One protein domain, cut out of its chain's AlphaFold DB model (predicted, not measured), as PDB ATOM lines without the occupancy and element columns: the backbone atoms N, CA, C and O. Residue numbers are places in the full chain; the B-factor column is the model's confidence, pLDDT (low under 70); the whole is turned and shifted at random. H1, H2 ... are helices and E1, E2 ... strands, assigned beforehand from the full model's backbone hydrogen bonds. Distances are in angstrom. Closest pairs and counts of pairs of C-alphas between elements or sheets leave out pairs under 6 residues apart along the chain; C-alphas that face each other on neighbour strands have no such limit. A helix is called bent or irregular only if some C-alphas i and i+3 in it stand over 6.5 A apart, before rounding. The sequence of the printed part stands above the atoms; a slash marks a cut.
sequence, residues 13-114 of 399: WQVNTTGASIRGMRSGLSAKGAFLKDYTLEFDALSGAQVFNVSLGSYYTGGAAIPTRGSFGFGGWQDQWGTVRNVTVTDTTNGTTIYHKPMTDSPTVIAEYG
ATOM      1  N   TRP A  13     172.354 153.872 151.363       91.31
ATOM      2  CA  TRP A  13     171.999 155.186 151.901       91.31
ATOM      3  C   TRP A  13     171.081 155.942 150.944       91.31
ATOM      4  O   TRP A  13     171.203 155.830 149.725       91.31
ATOM      5  N   GLN A  14     170.184 156.750 151.508       93.00
ATOM      6  CA  GLN A  14     169.358 157.700 150.760       93.00
ATOM      7  C   GLN A  14     169.861 159.110 151.052       93.00
ATOM      8  O   GLN A  14     169.749 159.574 152.185       93.00
ATOM      9  N   VAL A  15     170.422 159.784 150.053       94.19
ATOM     10  CA  VAL A  15     171.000 161.124 150.212       94.19
ATOM     11  C   VAL A  15     170.090 162.153 149.552       94.19
ATOM     12  O   VAL A  15     169.670 161.974 148.409       94.19
ATOM     13  N   ASN A  16     169.768 163.220 150.277       93.19
ATOM     14  CA  ASN A  16     168.949 164.327 149.789       93.19
ATOM     15  C   ASN A  16     169.500 165.669 150.297       93.19
ATOM     16  O   ASN A  16     170.513 165.718 150.989       93.19
ATOM     17  N   THR A  17     168.800 166.768 150.018       92.12
ATOM     18  CA  THR A  17     169.211 168.125 150.420       92.12
ATOM     19  C   THR A  17     169.325 168.347 151.934       92.12
ATOM     20  O   THR A  17     169.864 169.367 152.351       92.12
ATOM     21  N   THR A  18     168.842 167.416 152.763       89.31
ATOM     22  CA  THR A  18     168.853 167.506 154.233       89.31
ATOM     23  C   THR A  18     169.897 166.610 154.909       89.31
ATOM     24  O   THR A  18     170.129 166.769 156.109       89.31
ATOM     25  N   GLY A  19     170.533 165.694 154.167       93.06
ATOM     26  CA  GLY A  19     171.565 164.788 154.676       93.06
ATOM     27  C   GLY A  19     171.499 163.375 154.085       93.06
ATOM     28  O   GLY A  19     170.706 163.078 153.186       93.06
ATOM     29  N   ALA A  20     172.318 162.478 154.640       94.69
ATOM     30  CA  ALA A  20     172.337 161.058 154.304       94.69
ATOM     31  C   ALA A  20     171.519 160.255 155.322       94.69
ATOM     32  O   ALA A  20     171.852 160.211 156.505       94.69
ATOM     33  N   SER A  21     170.454 159.600 154.864       93.56
ATOM     34  CA  SER A  21     169.646 158.681 155.666       93.56
ATOM     35  C   SER A  21     170.225 157.270 155.609       93.56
ATOM     36  O   SER A  21     170.364 156.681 154.532       93.56
ATOM     37  N   ILE A  22     170.524 156.724 156.783       92.12
ATOM     38  CA  ILE A  22     171.263 155.480 156.987       92.12
ATOM     39  C   ILE A  22     170.359 154.504 157.731       92.12
ATOM     40  O   ILE A  22     169.892 154.810 158.825       92.12
ATOM     41  N   ARG A  23     170.103 153.336 157.133       83.75
ATOM     42  CA  ARG A  23     169.201 152.300 157.682       83.75
ATOM     43  C   ARG A  23     169.894 150.964 157.972       83.75
ATOM     44  O   ARG A  23     169.284 150.065 158.534       83.75
ATOM     45  N   GLY A  24     171.139 150.799 157.523       78.81
ATOM     46  CA  GLY A  24     171.887 149.548 157.640       78.81
ATOM     47  C   GLY A  24     172.849 149.559 158.821       78.81
ATOM     48  O   GLY A  24     173.497 150.571 159.076       78.81
ATOM     49  N   MET A  25     172.991 148.413 159.495       79.50
ATOM     50  CA  MET A  25     173.921 148.258 160.621       79.50
ATOM     51  C   MET A  25     175.398 148.320 160.224       79.50
ATOM     52  O   MET A  25     176.261 148.626 161.041       79.50
ATOM     53  N   ARG A  26     175.718 147.986 158.969       77.56
ATOM     54  CA  ARG A  26     177.098 148.037 158.487       77.56
ATOM     55  C   ARG A  26     177.458 149.475 158.153       77.56
ATOM     56  O   ARG A  26     176.761 150.112 157.365       77.56
ATOM     57  N   SER A  27     178.568 149.944 158.710       83.56
ATOM     58  CA  SER A  27     179.068 151.274 158.413       83.56
ATOM     59  C   SER A  27     179.552 151.389 156.967       83.56
ATOM     60  O   SER A  27     180.252 150.512 156.457       83.56
ATOM     61  N   GLY A  28     179.182 152.487 156.308       83.25
ATOM     62  CA  GLY A  28     179.927 152.993 155.155       83.25
ATOM     63  C   GLY A  28     181.129 153.766 155.680       83.25
ATOM     64  O   GLY A  28     180.933 154.671 156.491       83.25
ATOM     65  N   LEU A  29     182.346 153.392 155.282       84.44
ATOM     66  CA  LEU A  29     183.588 154.049 155.705       84.44
ATOM     67  C   LEU A  29     184.004 155.068 154.646       84.44
ATOM     68  O   LEU A  29     184.011 154.736 153.465       84.44
ATOM     69  N   SER A  30     184.382 156.279 155.053       86.06
ATOM     70  CA  SER A  30     184.910 157.267 154.113       86.06
ATOM     71  C   SER A  30     186.293 156.835 153.631       86.06
ATOM     72  O   SER A  30     187.233 156.725 154.425       86.06
ATOM     73  N   ALA A  31     186.469 156.670 152.321       75.44
ATOM     74  CA  ALA A  31     187.799 156.466 151.749       75.44
ATOM     75  C   ALA A  31     188.754 157.629 152.102       75.44
ATOM     76  O   ALA A  31     189.929 157.417 152.378       75.44
ATOM     77  N   LYS A  32     188.256 158.868 152.207       83.81
ATOM     78  CA  LYS A  32     189.081 160.042 152.555       83.81
ATOM     79  C   LYS A  32     189.627 160.001 153.985       83.81
ATOM     80  O   LYS A  32     190.624 160.655 154.272       83.81
ATOM     81  N   GLY A  33     189.014 159.203 154.860       82.06
ATOM     82  CA  GLY A  33     189.471 158.983 156.229       82.06
ATOM     83  C   GLY A  33     190.681 158.049 156.356       82.06
ATOM     84  O   GLY A  33     191.247 157.934 157.438       82.06
ATOM     85  N   ALA A  34     191.091 157.355 155.288       76.75
ATOM     86  CA  ALA A  34     191.936 156.164 155.386       76.75
ATOM     87  C   ALA A  34     193.270 156.324 156.106       76.75
ATOM     88  O   ALA A  34     193.781 155.382 156.706       76.75
ATOM     89  N   PHE A  35     193.860 157.502 156.032       80.81
ATOM     90  CA  PHE A  35     195.178 157.740 156.601       80.81
ATOM     91  C   PHE A  35     195.165 158.873 157.616       80.81
ATOM     92  O   PHE A  35     196.230 159.315 158.037       80.81
ATOM     93  N   LEU A  36     193.970 159.311 158.027       86.81
ATOM     94  CA  LEU A  36     193.833 160.306 159.075       86.81
ATOM     95  C   LEU A  36     194.342 159.741 160.394       86.81
ATOM     96  O   LEU A  36     194.247 158.538 160.666       86.81
ATOM     97  N   LYS A  37     194.898 160.640 161.201       88.88
ATOM     98  CA  LYS A  37     195.454 160.336 162.507       88.88
ATOM     99  C   LYS A  37     195.046 161.421 163.494       88.88
ATOM    100  O   LYS A  37     194.953 162.576 163.098       88.88
ATOM    101  N   ASP A  38     194.831 161.037 164.749       88.62
ATOM    102  CA  ASP A  38     194.672 161.954 165.879       88.62
ATOM    103  C   ASP A  38     193.609 163.034 165.592       88.62
ATOM    104  O   ASP A  38     193.856 164.228 165.737       88.62
ATOM    105  N   TYR A  39     192.413 162.629 165.153       91.12
ATOM    106  CA  TYR A  39     191.352 163.551 164.734       91.12
ATOM    107  C   TYR A  39     190.114 163.529 165.640       91.12
ATOM    108  O   TYR A  39     189.841 162.560 166.355       91.12
ATOM    109  N   THR A  40     189.356 164.618 165.571       91.06
ATOM    110  CA  THR A  40     188.035 164.796 166.179       91.06
ATOM    111  C   THR A  40     186.980 164.743 165.088       91.06
ATOM    112  O   THR A  40     187.109 165.434 164.078       91.06
ATOM    113  N   LEU A  41     185.976 163.883 165.271       92.12
ATOM    114  CA  LEU A  41     184.852 163.734 164.351       92.12
ATOM    115  C   LEU A  41     183.635 164.462 164.916       92.12
ATOM    116  O   LEU A  41     183.270 164.261 166.075       92.12
ATOM    117  N   GLU A  42     182.986 165.244 164.061       92.75
ATOM    118  CA  GLU A  42     181.757 165.965 164.363       92.75
ATOM    119  C   GLU A  42     180.701 165.706 163.286       92.75
ATOM    120  O   GLU A  42     181.023 165.630 162.098       92.75
ATOM    121  N   PHE A  43     179.436 165.563 163.689       92.06
ATOM    122  CA  PHE A  43     178.301 165.534 162.764       92.06
ATOM    123  C   PHE A  43     176.982 165.919 163.449       92.06
ATOM    124  O   PHE A  43     176.805 165.760 164.665       92.06
ATOM    125  N   ASP A  44     176.027 166.359 162.632       90.25
ATOM    126  CA  ASP A  44     174.693 166.762 163.065       90.25
ATOM    127  C   ASP A  44     173.635 165.704 162.718       90.25
ATOM    128  O   ASP A  44     173.746 164.974 161.724       90.25
ATOM    129  N   ALA A  45     172.545 165.697 163.489       81.81
ATOM    130  CA  ALA A  45     171.286 165.057 163.103       81.81
ATOM    131  C   ALA A  45     170.399 165.990 162.262       81.81
ATOM    132  O   ALA A  45     170.664 167.183 162.105       81.81
ATOM    133  N   LEU A  46     169.274 165.459 161.769       75.94
ATOM    134  CA  LEU A  46     168.274 166.204 160.992       75.94
ATOM    135  C   LEU A  46     167.777 167.488 161.689       75.94
ATOM    136  O   LEU A  46     167.503 168.481 161.015       75.94
ATOM    137  N   SER A  47     167.695 167.494 163.023       74.81
ATOM    138  CA  SER A  47     167.293 168.667 163.816       74.81
ATOM    139  C   SER A  47     168.319 169.805 163.801       74.81
ATOM    140  O   SER A  47     168.006 170.908 164.235       74.81
ATOM    141  N   GLY A  48     169.542 169.554 163.320       66.38
ATOM    142  CA  GLY A  48     170.666 170.486 163.414       66.38
ATOM    143  C   GLY A  48     171.331 170.556 164.768       66.38
ATOM    144  O   GLY A  48     172.233 171.363 164.943       66.38
ATOM    145  N   ALA A  49     170.915 169.707 165.704       75.38
ATOM    146  CA  ALA A  49     171.692 169.471 166.901       75.38
ATOM    147  C   ALA A  49     172.964 168.698 166.526       75.38
ATOM    148  O   ALA A  49     172.880 167.669 165.846       75.38
ATOM    149  N   GLN A  50     174.110 169.180 167.006       80.38
ATOM    150  CA  GLN A  50     175.343 168.402 167.028       80.38
ATOM    151  C   GLN A  50     175.095 167.166 167.897       80.38
ATOM    152  O   GLN A  50     174.725 167.284 169.067       80.38
ATOM    153  N   VAL A  51     175.243 165.980 167.312       77.75
ATOM    154  CA  VAL A  51     174.992 164.706 168.014       77.75
ATOM    155  C   VAL A  51     176.289 164.076 168.490       77.75
ATOM    156  O   VAL A  51     176.292 163.274 169.422       77.75
ATOM    157  N   PHE A  52     177.400 164.445 167.860       79.88
ATOM    158  CA  PHE A  52     178.690 163.850 168.129       79.88
ATOM    159  C   PHE A  52     179.790 164.895 167.995       79.88
ATOM    160  O   PHE A  52     179.838 165.617 167.001       79.88
ATOM    161  N   ASN A  53     180.651 164.959 169.007       82.44
ATOM    162  CA  ASN A  53     181.895 165.717 169.021       82.44
ATOM    163  C   ASN A  53     182.871 164.983 169.940       82.44
ATOM    164  O   ASN A  53     182.824 165.141 171.161       82.44
ATOM    165  N   VAL A  54     183.669 164.086 169.366       80.19
ATOM    166  CA  VAL A  54     184.580 163.247 170.148       80.19
ATOM    167  C   VAL A  54     185.907 163.108 169.418       80.19
ATOM    168  O   VAL A  54     185.959 162.691 168.258       80.19
ATOM    169  N   SER A  55     186.998 163.425 170.115       81.12
ATOM    170  CA  SER A  55     188.348 163.066 169.683       81.12
ATOM    171  C   SER A  55     188.519 161.556 169.755       81.12
ATOM    172  O   SER A  55     188.190 160.949 170.773       81.12
ATOM    173  N   LEU A  56     189.067 160.939 168.706       77.06
ATOM    174  CA  LEU A  56     189.109 159.479 168.576       77.06
ATOM    175  C   LEU A  56     189.761 158.800 169.799       77.06
ATOM    176  O   LEU A  56     189.219 157.842 170.337       77.06
ATOM    177  N   GLY A  57     190.849 159.363 170.335       74.94
ATOM    178  CA  GLY A  57     191.508 158.839 171.542       74.94
ATOM    179  C   GLY A  57     190.660 158.865 172.826       74.94
ATOM    180  O   GLY A  57     190.997 158.177 173.785       74.94
ATOM    181  N   SER A  58     189.565 159.630 172.853       79.19
ATOM    182  CA  SER A  58     188.628 159.730 173.983       79.19
ATOM    183  C   SER A  58     187.354 158.897 173.790       79.19
ATOM    184  O   SER A  58     186.502 158.866 174.677       79.19
ATOM    185  N   TYR A  59     187.194 158.223 172.645       79.38
ATOM    186  CA  TYR A  59     186.010 157.414 172.371       79.38
ATOM    187  C   TYR A  59     186.093 156.054 173.077       79.38
ATOM    188  O   TYR A  59     186.986 155.248 172.816       79.38
ATOM    189  N   TYR A  60     185.145 155.788 173.979       76.50
ATOM    190  CA  TYR A  60     185.125 154.567 174.781       76.50
ATOM    191  C   TYR A  60     184.445 153.408 174.042       76.50
ATOM    192  O   TYR A  60     183.256 153.463 173.740       76.50
ATOM    193  N   THR A  61     185.185 152.321 173.810       72.00
ATOM    194  CA  THR A  61     184.691 151.100 173.142       72.00
ATOM    195  C   THR A  61     184.596 149.885 174.070       72.00
ATOM    196  O   THR A  61     184.502 148.755 173.597       72.00
ATOM    197  N   GLY A  62     184.588 150.090 175.394       66.56
ATOM    198  CA  GLY A  62     184.451 148.991 176.357       66.56
ATOM    199  C   GLY A  62     185.762 148.297 176.747       66.56
ATOM    200  O   GLY A  62     185.728 147.142 177.162       66.56
ATOM    201  N   GLY A  63     186.921 148.958 176.612       74.62
ATOM    202  CA  GLY A  63     188.220 148.345 176.910       74.62
ATOM    203  C   GLY A  63     189.427 149.240 176.613       74.62
ATOM    204  O   GLY A  63     189.491 150.371 177.091       74.62
ATOM    205  N   ALA A  64     190.399 148.707 175.864       67.25
ATOM    206  CA  ALA A  64     191.638 149.395 175.493       67.25
ATOM    207  C   ALA A  64     191.391 150.644 174.624       67.25
ATOM    208  O   ALA A  64     190.382 150.738 173.926       67.25
ATOM    209  N   ALA A  65     192.345 151.581 174.644       68.62
ATOM    210  CA  ALA A  65     192.320 152.759 173.779       68.62
ATOM    211  C   ALA A  65     192.231 152.350 172.301       68.62
ATOM    212  O   ALA A  65     192.910 151.416 171.864       68.62
ATOM    213  N   ILE A  66     191.404 153.053 171.523       72.25
ATOM    214  CA  ILE A  66     191.294 152.781 170.089       72.25
ATOM    215  C   ILE A  66     192.497 153.351 169.328       72.25
ATOM    216  O   ILE A  66     192.997 154.421 169.689       72.25
ATOM    217  N   PRO A  67     192.972 152.674 168.264       70.75
ATOM    218  CA  PRO A  67     193.979 153.238 167.378       70.75
ATOM    219  C   PRO A  67     193.525 154.604 166.867       70.75
ATOM    220  O   PRO A  67     192.426 154.741 166.333       70.75
ATOM    221  N   THR A  68     194.382 155.614 166.990       78.06
ATOM    222  CA  THR A  68     194.052 156.970 166.535       78.06
ATOM    223  C   THR A  68     194.265 157.169 165.036       78.06
ATOM    224  O   THR A  68     194.068 158.273 164.542       78.06
ATOM    225  N   ARG A  69     194.670 156.117 164.307       82.94
ATOM    226  CA  ARG A  69     194.862 156.105 162.853       82.94
ATOM    227  C   ARG A  69     193.786 155.259 162.183       82.94
ATOM    228  O   ARG A  69     193.660 154.082 162.507       82.94
ATOM    229  N   GLY A  70     193.109 155.813 161.182       77.25
ATOM    230  CA  GLY A  70     192.157 155.074 160.355       77.25
ATOM    231  C   GLY A  70     190.934 155.887 159.954       77.25
ATOM    232  O   GLY A  70     190.759 157.032 160.363       77.25
ATOM    233  N   SER A  71     190.085 155.273 159.132       84.44
ATOM    234  CA  SER A  71     188.878 155.921 158.613       84.44
ATOM    235  C   SER A  71     187.775 156.077 159.669       84.44
ATOM    236  O   SER A  71     187.828 155.490 160.748       84.44
ATOM    237  N   PHE A  72     186.766 156.875 159.329       86.94
ATOM    238  CA  PHE A  72     185.504 157.032 160.040       86.94
ATOM    239  C   PHE A  72     184.349 156.627 159.121       86.94
ATOM    240  O   PHE A  72     184.455 156.645 157.892       86.94
ATOM    241  N   GLY A  73     183.213 156.271 159.710       89.25
ATOM    242  CA  GLY A  73     182.042 155.886 158.943       89.25
ATOM    243  C   GLY A  73     180.779 155.821 159.772       89.25
ATOM    244  O   GLY A  73     180.815 155.932 160.994       89.25
ATOM    245  N   PHE A  74     179.659 155.616 159.087       90.31
ATOM    246  CA  PHE A  74     178.333 155.724 159.685       90.31
ATOM    247  C   PHE A  74     177.489 154.488 159.388       90.31
ATOM    248  O   PHE A  74     177.414 154.035 158.246       90.31
ATOM    249  N   GLY A  75     176.849 153.949 160.422       89.06
ATOM    250  CA  GLY A  75     175.912 152.829 160.363       89.06
ATOM    251  C   GLY A  75     174.833 153.012 161.430       89.06
ATOM    252  O   GLY A  75     175.062 153.692 162.429       89.06
ATOM    253  N   GLY A  76     173.651 152.444 161.206       83.69
ATOM    254  CA  GLY A  76     172.590 152.402 162.214       83.69
ATOM    255  C   GLY A  76     172.865 151.343 163.284       83.69
ATOM    256  O   GLY A  76     173.661 150.427 163.081       83.69
ATOM    257  N   TRP A  77     172.180 151.423 164.422       81.75
ATOM    258  CA  TRP A  77     172.049 150.260 165.302       81.75
ATOM    259  C   TRP A  77     171.011 149.279 164.735       81.75
ATOM    260  O   TRP A  77     170.299 149.604 163.782       81.75
ATOM    261  N   GLN A  78     170.921 148.075 165.305       82.25
ATOM    262  CA  GLN A  78     169.895 147.108 164.917       82.25
ATOM    263  C   GLN A  78     168.502 147.744 164.994       82.25
ATOM    264  O   GLN A  78     168.152 148.348 166.007       82.25
ATOM    265  N   ASP A  79     167.748 147.625 163.897       83.19
ATOM    266  CA  ASP A  79     166.390 148.158 163.720       83.19
ATOM    267  C   ASP A  79     166.260 149.683 163.902       83.19
ATOM    268  O   ASP A  79     165.171 150.209 164.134       83.19
ATOM    269  N   GLN A  80     167.367 150.415 163.751       86.81
ATOM    270  CA  GLN A  80     167.394 151.872 163.805       86.81
ATOM    271  C   GLN A  80     167.795 152.482 162.466       86.81
ATOM    272  O   GLN A  80     168.553 151.915 161.677       86.81
ATOM    273  N   TRP A  81     167.307 153.696 162.235       86.94
ATOM    274  CA  TRP A  81     167.767 154.545 161.151       86.94
ATOM    275  C   TRP A  81     168.047 155.948 161.678       86.94
ATOM    276  O   TRP A  81     167.462 156.380 162.670       86.94
ATOM    277  N   GLY A  82     168.948 156.656 161.011       88.69
ATOM    278  CA  GLY A  82     169.305 158.023 161.364       88.69
ATOM    279  C   GLY A  82     169.693 158.833 160.139       88.69
ATOM    280  O   GLY A  82     169.961 158.278 159.071       88.69
ATOM    281  N   THR A  83     169.724 160.152 160.299       91.06
ATOM    282  CA  THR A  83     170.229 161.074 159.280       91.06
ATOM    283  C   THR A  83     171.521 161.698 159.777       91.06
ATOM    284  O   THR A  83     171.544 162.248 160.875       91.06
ATOM    285  N   VAL A  84     172.562 161.630 158.953       93.06
ATOM    286  CA  VAL A  84     173.857 162.273 159.192       93.06
ATOM    287  C   VAL A  84     174.000 163.451 158.235       93.06
ATOM    288  O   VAL A  84     173.773 163.301 157.030       93.06
ATOM    289  N   ARG A  85     174.388 164.616 158.757       92.88
ATOM    290  CA  ARG A  85     174.705 165.806 157.958       92.88
ATOM    291  C   ARG A  85     175.872 166.588 158.556       92.88
ATOM    292  O   ARG A  85     176.190 166.408 159.728       92.88
ATOM    293  N   ASN A  86     176.486 167.447 157.741       94.06
ATOM    294  CA  ASN A  86     177.582 168.338 158.150       94.06
ATOM    295  C   ASN A  86     178.728 167.606 158.865       94.06
ATOM    296  O   ASN A  86     179.137 167.982 159.960       94.06
ATOM    297  N   VAL A  87     179.238 166.544 158.244       95.38
ATOM    298  CA  VAL A  87     180.365 165.791 158.797       95.38
ATOM    299  C   VAL A  87     181.616 166.648 158.708       95.38
ATOM    300  O   VAL A  87     182.008 167.052 157.612       95.38
ATOM    301  N   THR A  88     182.259 166.885 159.841       95.94
ATOM    302  CA  THR A  88     183.511 167.630 159.940       95.94
ATOM    303  C   THR A  88     184.540 166.781 160.665       95.94
ATOM    304  O   THR A  88     184.237 166.129 161.663       95.94
ATOM    305  N   VAL A  89     185.766 166.773 160.150       94.62
ATOM    306  CA  VAL A  89     186.913 166.191 160.837       94.62
ATOM    307  C   VAL A  89     187.960 167.262 161.034       94.62
ATOM    308  O   VAL A  89     188.349 167.951 160.086       94.62
ATOM    309  N   THR A  90     188.447 167.341 162.262       95.81
ATOM    310  CA  THR A  90     189.417 168.334 162.700       95.81
ATOM    311  C   THR A  90     190.641 167.630 163.273       95.81
ATOM    312  O   THR A  90     190.510 166.658 164.015       95.81
ATOM    313  N   ASP A  91     191.837 168.100 162.930       92.31
ATOM    314  CA  ASP A  91     193.082 167.652 163.556       92.31
ATOM    315  C   ASP A  91     193.052 168.010 165.051       92.31
ATOM    316  O   ASP A  91     192.896 169.176 165.420       92.31
ATOM    317  N   THR A  92     193.179 167.011 165.926       89.50
ATOM    318  CA  THR A  92     193.060 167.211 167.384       89.50
ATOM    319  C   THR A  92     194.234 168.015 167.948       89.50
ATOM    320  O   THR A  92     194.121 168.598 169.022       89.50
ATOM    321  N   THR A  93     195.361 168.065 167.239       88.94
ATOM    322  CA  THR A  93     196.578 168.756 167.673       88.94
ATOM    323  C   THR A  93     196.485 170.256 167.434       88.94
ATOM    324  O   THR A  93     196.879 171.039 168.295       88.94
ATOM    325  N   ASN A  94     196.007 170.669 166.256       92.44
ATOM    326  CA  ASN A  94     196.048 172.075 165.833       92.44
ATOM    327  C   ASN A  94     194.672 172.693 165.535       92.44
ATOM    328  O   ASN A  94     194.602 173.885 165.243       92.44
ATOM    329  N   GLY A  95     193.587 171.919 165.605       92.06
ATOM    330  CA  GLY A  95     192.229 172.417 165.387       92.06
ATOM    331  C   GLY A  95     191.879 172.705 163.921       92.06
ATOM    332  O   GLY A  95     190.839 173.302 163.655       92.06
ATOM    333  N   THR A  96     192.711 172.302 162.957       95.88
ATOM    334  CA  THR A  96     192.454 172.540 161.528       95.88
ATOM    335  C   THR A  96     191.420 171.557 160.995       95.88
ATOM    336  O   THR A  96     191.565 170.347 161.164       95.88
ATOM    337  N   THR A  97     190.401 172.052 160.292       95.69
ATOM    338  CA  THR A  97     189.471 171.209 159.532       95.69
ATOM    339  C   THR A  97     190.209 170.521 158.381       95.69
ATOM    340  O   THR A  97     190.661 171.173 157.442       95.69
ATOM    341  N   ILE A  98     190.313 169.196 158.446       94.62
ATOM    342  CA  ILE A  98     190.991 168.351 157.448       94.62
ATOM    343  C   ILE A  98     190.008 167.617 156.530       94.62
ATOM    344  O   ILE A  98     190.394 167.117 155.474       94.62
ATOM    345  N   TYR A  99     188.730 167.569 156.905       95.00
ATOM    346  CA  TYR A  99     187.650 167.061 156.067       95.00
ATOM    347  C   TYR A  99     186.340 167.756 156.421       95.00
ATOM    348  O   TYR A  99     186.032 167.961 157.593       95.00
ATOM    349  N   HIS A 100     185.545 168.070 155.404       95.38
ATOM    350  CA  HIS A 100     184.173 168.518 155.580       95.38
ATOM    351  C   HIS A 100     183.293 167.958 154.458       95.38
ATOM    352  O   HIS A 100     183.642 168.051 153.279       95.38
ATOM    353  N   LYS A 101     182.140 167.387 154.819       95.31
ATOM    354  CA  LYS A 101     181.147 166.864 153.877       95.31
ATOM    355  C   LYS A 101     179.738 167.162 154.402       95.31
ATOM    356  O   LYS A 101     179.319 166.561 155.390       95.31
ATOM    357  N   PRO A 102     178.952 168.015 153.720       94.69
ATOM    358  CA  PRO A 102     177.571 168.318 154.120       94.69
ATOM    359  C   PRO A 102     176.628 167.104 154.130       94.69
ATOM    360  O   PRO A 102     175.599 167.128 154.798       94.69
ATOM    361  N   MET A 103     176.994 166.032 153.418       94.81
ATOM    362  CA  MET A 103     176.187 164.822 153.202       94.81
ATOM    363  C   MET A 103     174.899 165.058 152.403       94.81
ATOM    364  O   MET A 103     173.931 164.329 152.583       94.81
ATOM    365  N   THR A 104     174.876 166.056 151.517       95.38
ATOM    366  CA  THR A 104     173.676 166.433 150.745       95.38
ATOM    367  C   THR A 104     173.754 166.119 149.251       95.38
ATOM    368  O   THR A 104     172.735 166.121 148.563       95.38
ATOM    369  N   ASP A 105     174.951 165.823 148.743       94.62
ATOM    370  CA  ASP A 105     175.191 165.519 147.334       94.62
ATOM    371  C   ASP A 105     175.288 164.004 147.107       94.62
ATOM    372  O   ASP A 105     176.285 163.363 147.451       94.62
ATOM    373  N   SER A 106     174.221 163.415 146.560       92.25
ATOM    374  CA  SER A 106     174.071 161.957 146.496       92.25
ATOM    375  C   SER A 106     175.224 161.255 145.779       92.25
ATOM    376  O   SER A 106     175.815 160.378 146.411       92.25
ATOM    377  N   PRO A 107     175.593 161.595 144.525       87.38
ATOM    378  CA  PRO A 107     176.631 160.870 143.794       87.38
ATOM    379  C   PRO A 107     177.982 160.859 144.515       87.38
ATOM    380  O   PRO A 107     178.626 159.815 144.591       87.38
ATOM    381  N   THR A 108     178.398 161.984 145.102       87.19
ATOM    382  CA  THR A 108     179.702 162.063 145.778       87.19
ATOM    383  C   THR A 108     179.693 161.424 147.161       87.19
ATOM    384  O   THR A 108     180.734 160.958 147.623       87.19
ATOM    385  N   VAL A 109     178.558 161.403 147.861       90.19
ATOM    386  CA  VAL A 109     178.444 160.762 149.179       90.19
ATOM    387  C   VAL A 109     178.409 159.245 149.029       90.19
ATOM    388  O   VAL A 109     179.230 158.559 149.629       90.19
ATOM    389  N   ILE A 110     177.517 158.696 148.203       85.62
ATOM    390  CA  ILE A 110     177.379 157.234 148.119       85.62
ATOM    391  C   ILE A 110     178.629 156.553 147.539       85.62
ATOM    392  O   ILE A 110     178.949 155.433 147.942       85.62
ATOM    393  N   ALA A 111     179.353 157.234 146.643       80.69
ATOM    394  CA  ALA A 111     180.609 156.747 146.082       80.69
ATOM    395  C   ALA A 111     181.748 156.756 147.114       80.69
ATOM    396  O   ALA A 111     182.419 155.745 147.292       80.69
ATOM    397  N   GLU A 112     181.946 157.865 147.838       83.31
ATOM    398  CA  GLU A 112     183.043 157.992 148.811       83.31
ATOM    399  C   GLU A 112     182.949 156.976 149.953       83.31
ATOM    400  O   GLU A 112     183.969 156.453 150.400       83.31
ATOM    401  N   TYR A 113     181.730 156.712 150.423       82.31
ATOM    402  CA  TYR A 113     181.489 155.805 151.542       82.31
ATOM    403  C   TYR A 113     181.362 154.332 151.114       82.31
ATOM    404  O   TYR A 113     181.114 153.468 151.958       82.31
ATOM    405  N   GLY A 114     181.497 154.031 149.814       78.25
ATOM    406  CA  GLY A 114     181.382 152.668 149.283       78.25
ATOM    407  C   GLY A 114     179.998 152.049 149.509       78.25
ATOM    408  O   GLY A 114     179.883 150.852 149.771       78.25
TER     409      GLY A 114
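What this domain is: This is residues 13 to 114 of the 399 residues of an uncharacterized protein of Pseudogymnoascus sp. 05NY08 (UniProt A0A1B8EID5). A twisted sheet of six strands is bent into an L about its longest strand, E5: one arm holds E1, E2 and the first part of E5, the other holds E3, E4, E6 and the rest of E5. The short helix H1 packs by E1 and E2, and two long links run within the angle of the L, paired with each other at residues 28 to 29 and 73 to 74. The printed part has 102 residues, with E1, E2, E3, E4, E5, E6 and H1 in that order along it; the class is mostly strand, with under half of the residues in named elements. The sheet is branched, its neighbour pairs antiparallel. The whole is compact, with a radius of gyration of the C-alphas of 13.3 A and spans of 33 by 29 by 26 A.

Where its parts are: Find C-alpha 13 at (171.999, 155.186, 151.901), where E1 begins and runs to residue 16; E2 follows at residues 19 to 22. Next come E3, residues 39 to 44, 17.0 A long, and E4, residues 50 to 55, 14.3 A long. Look for C-alpha 82 at (169.305, 158.023, 161.364): from there E5 runs 25.7 A to residue 91, bending by 59 degrees at residue 85. E6 holds residues 97 to 101, and H1 runs from residue 106 to C-alpha 112 at (183.043, 157.992, 148.811), 10.1 A.

How they stand to each other: Start at E5, which has three neighbours: E2 and E6 lie on one side of it, beside residues 82 to 85 and 86 to 90, and E3 on the other side, beside residues 84 to 91. Look at N 20 and O 84, 2.9 A apart, between E2 and E5, and at N 42 and O 88, 2.8 A, between E3 and E5. E5 and E6 form a hairpin, with N 89 and O 99 at 2.8 A. Farther out, E1 forms a hairpin with E2, with N 14 and O 21 at 3.0 A, and E4 one with E3, with N 41 and O 54 at 3.2 A. E1, E4 and E6 are edge strands; E1 and E4 are apart. H1 is on the sheet at a height of 6.9 A, over none of the strands, but only just: 2 of its 7 C-alphas fall on E2. Its closest C-alphas to E1 are those of Val 15 and Ser 106, 4.9 A. In H1 every O i to N i+4 pair is within hydrogen-bond range.

The domain as a whole: The C-alphas of Thr 17 and Ala 64 are the two farthest apart, 38.5 A. The printed part has no cut. The links E2 to E3, 16 residues, and E4 to E5, 26 residues, are long. The mean pLDDT of the printed part is 85.6; residues 48, 62 and 64 to 65 are under 70.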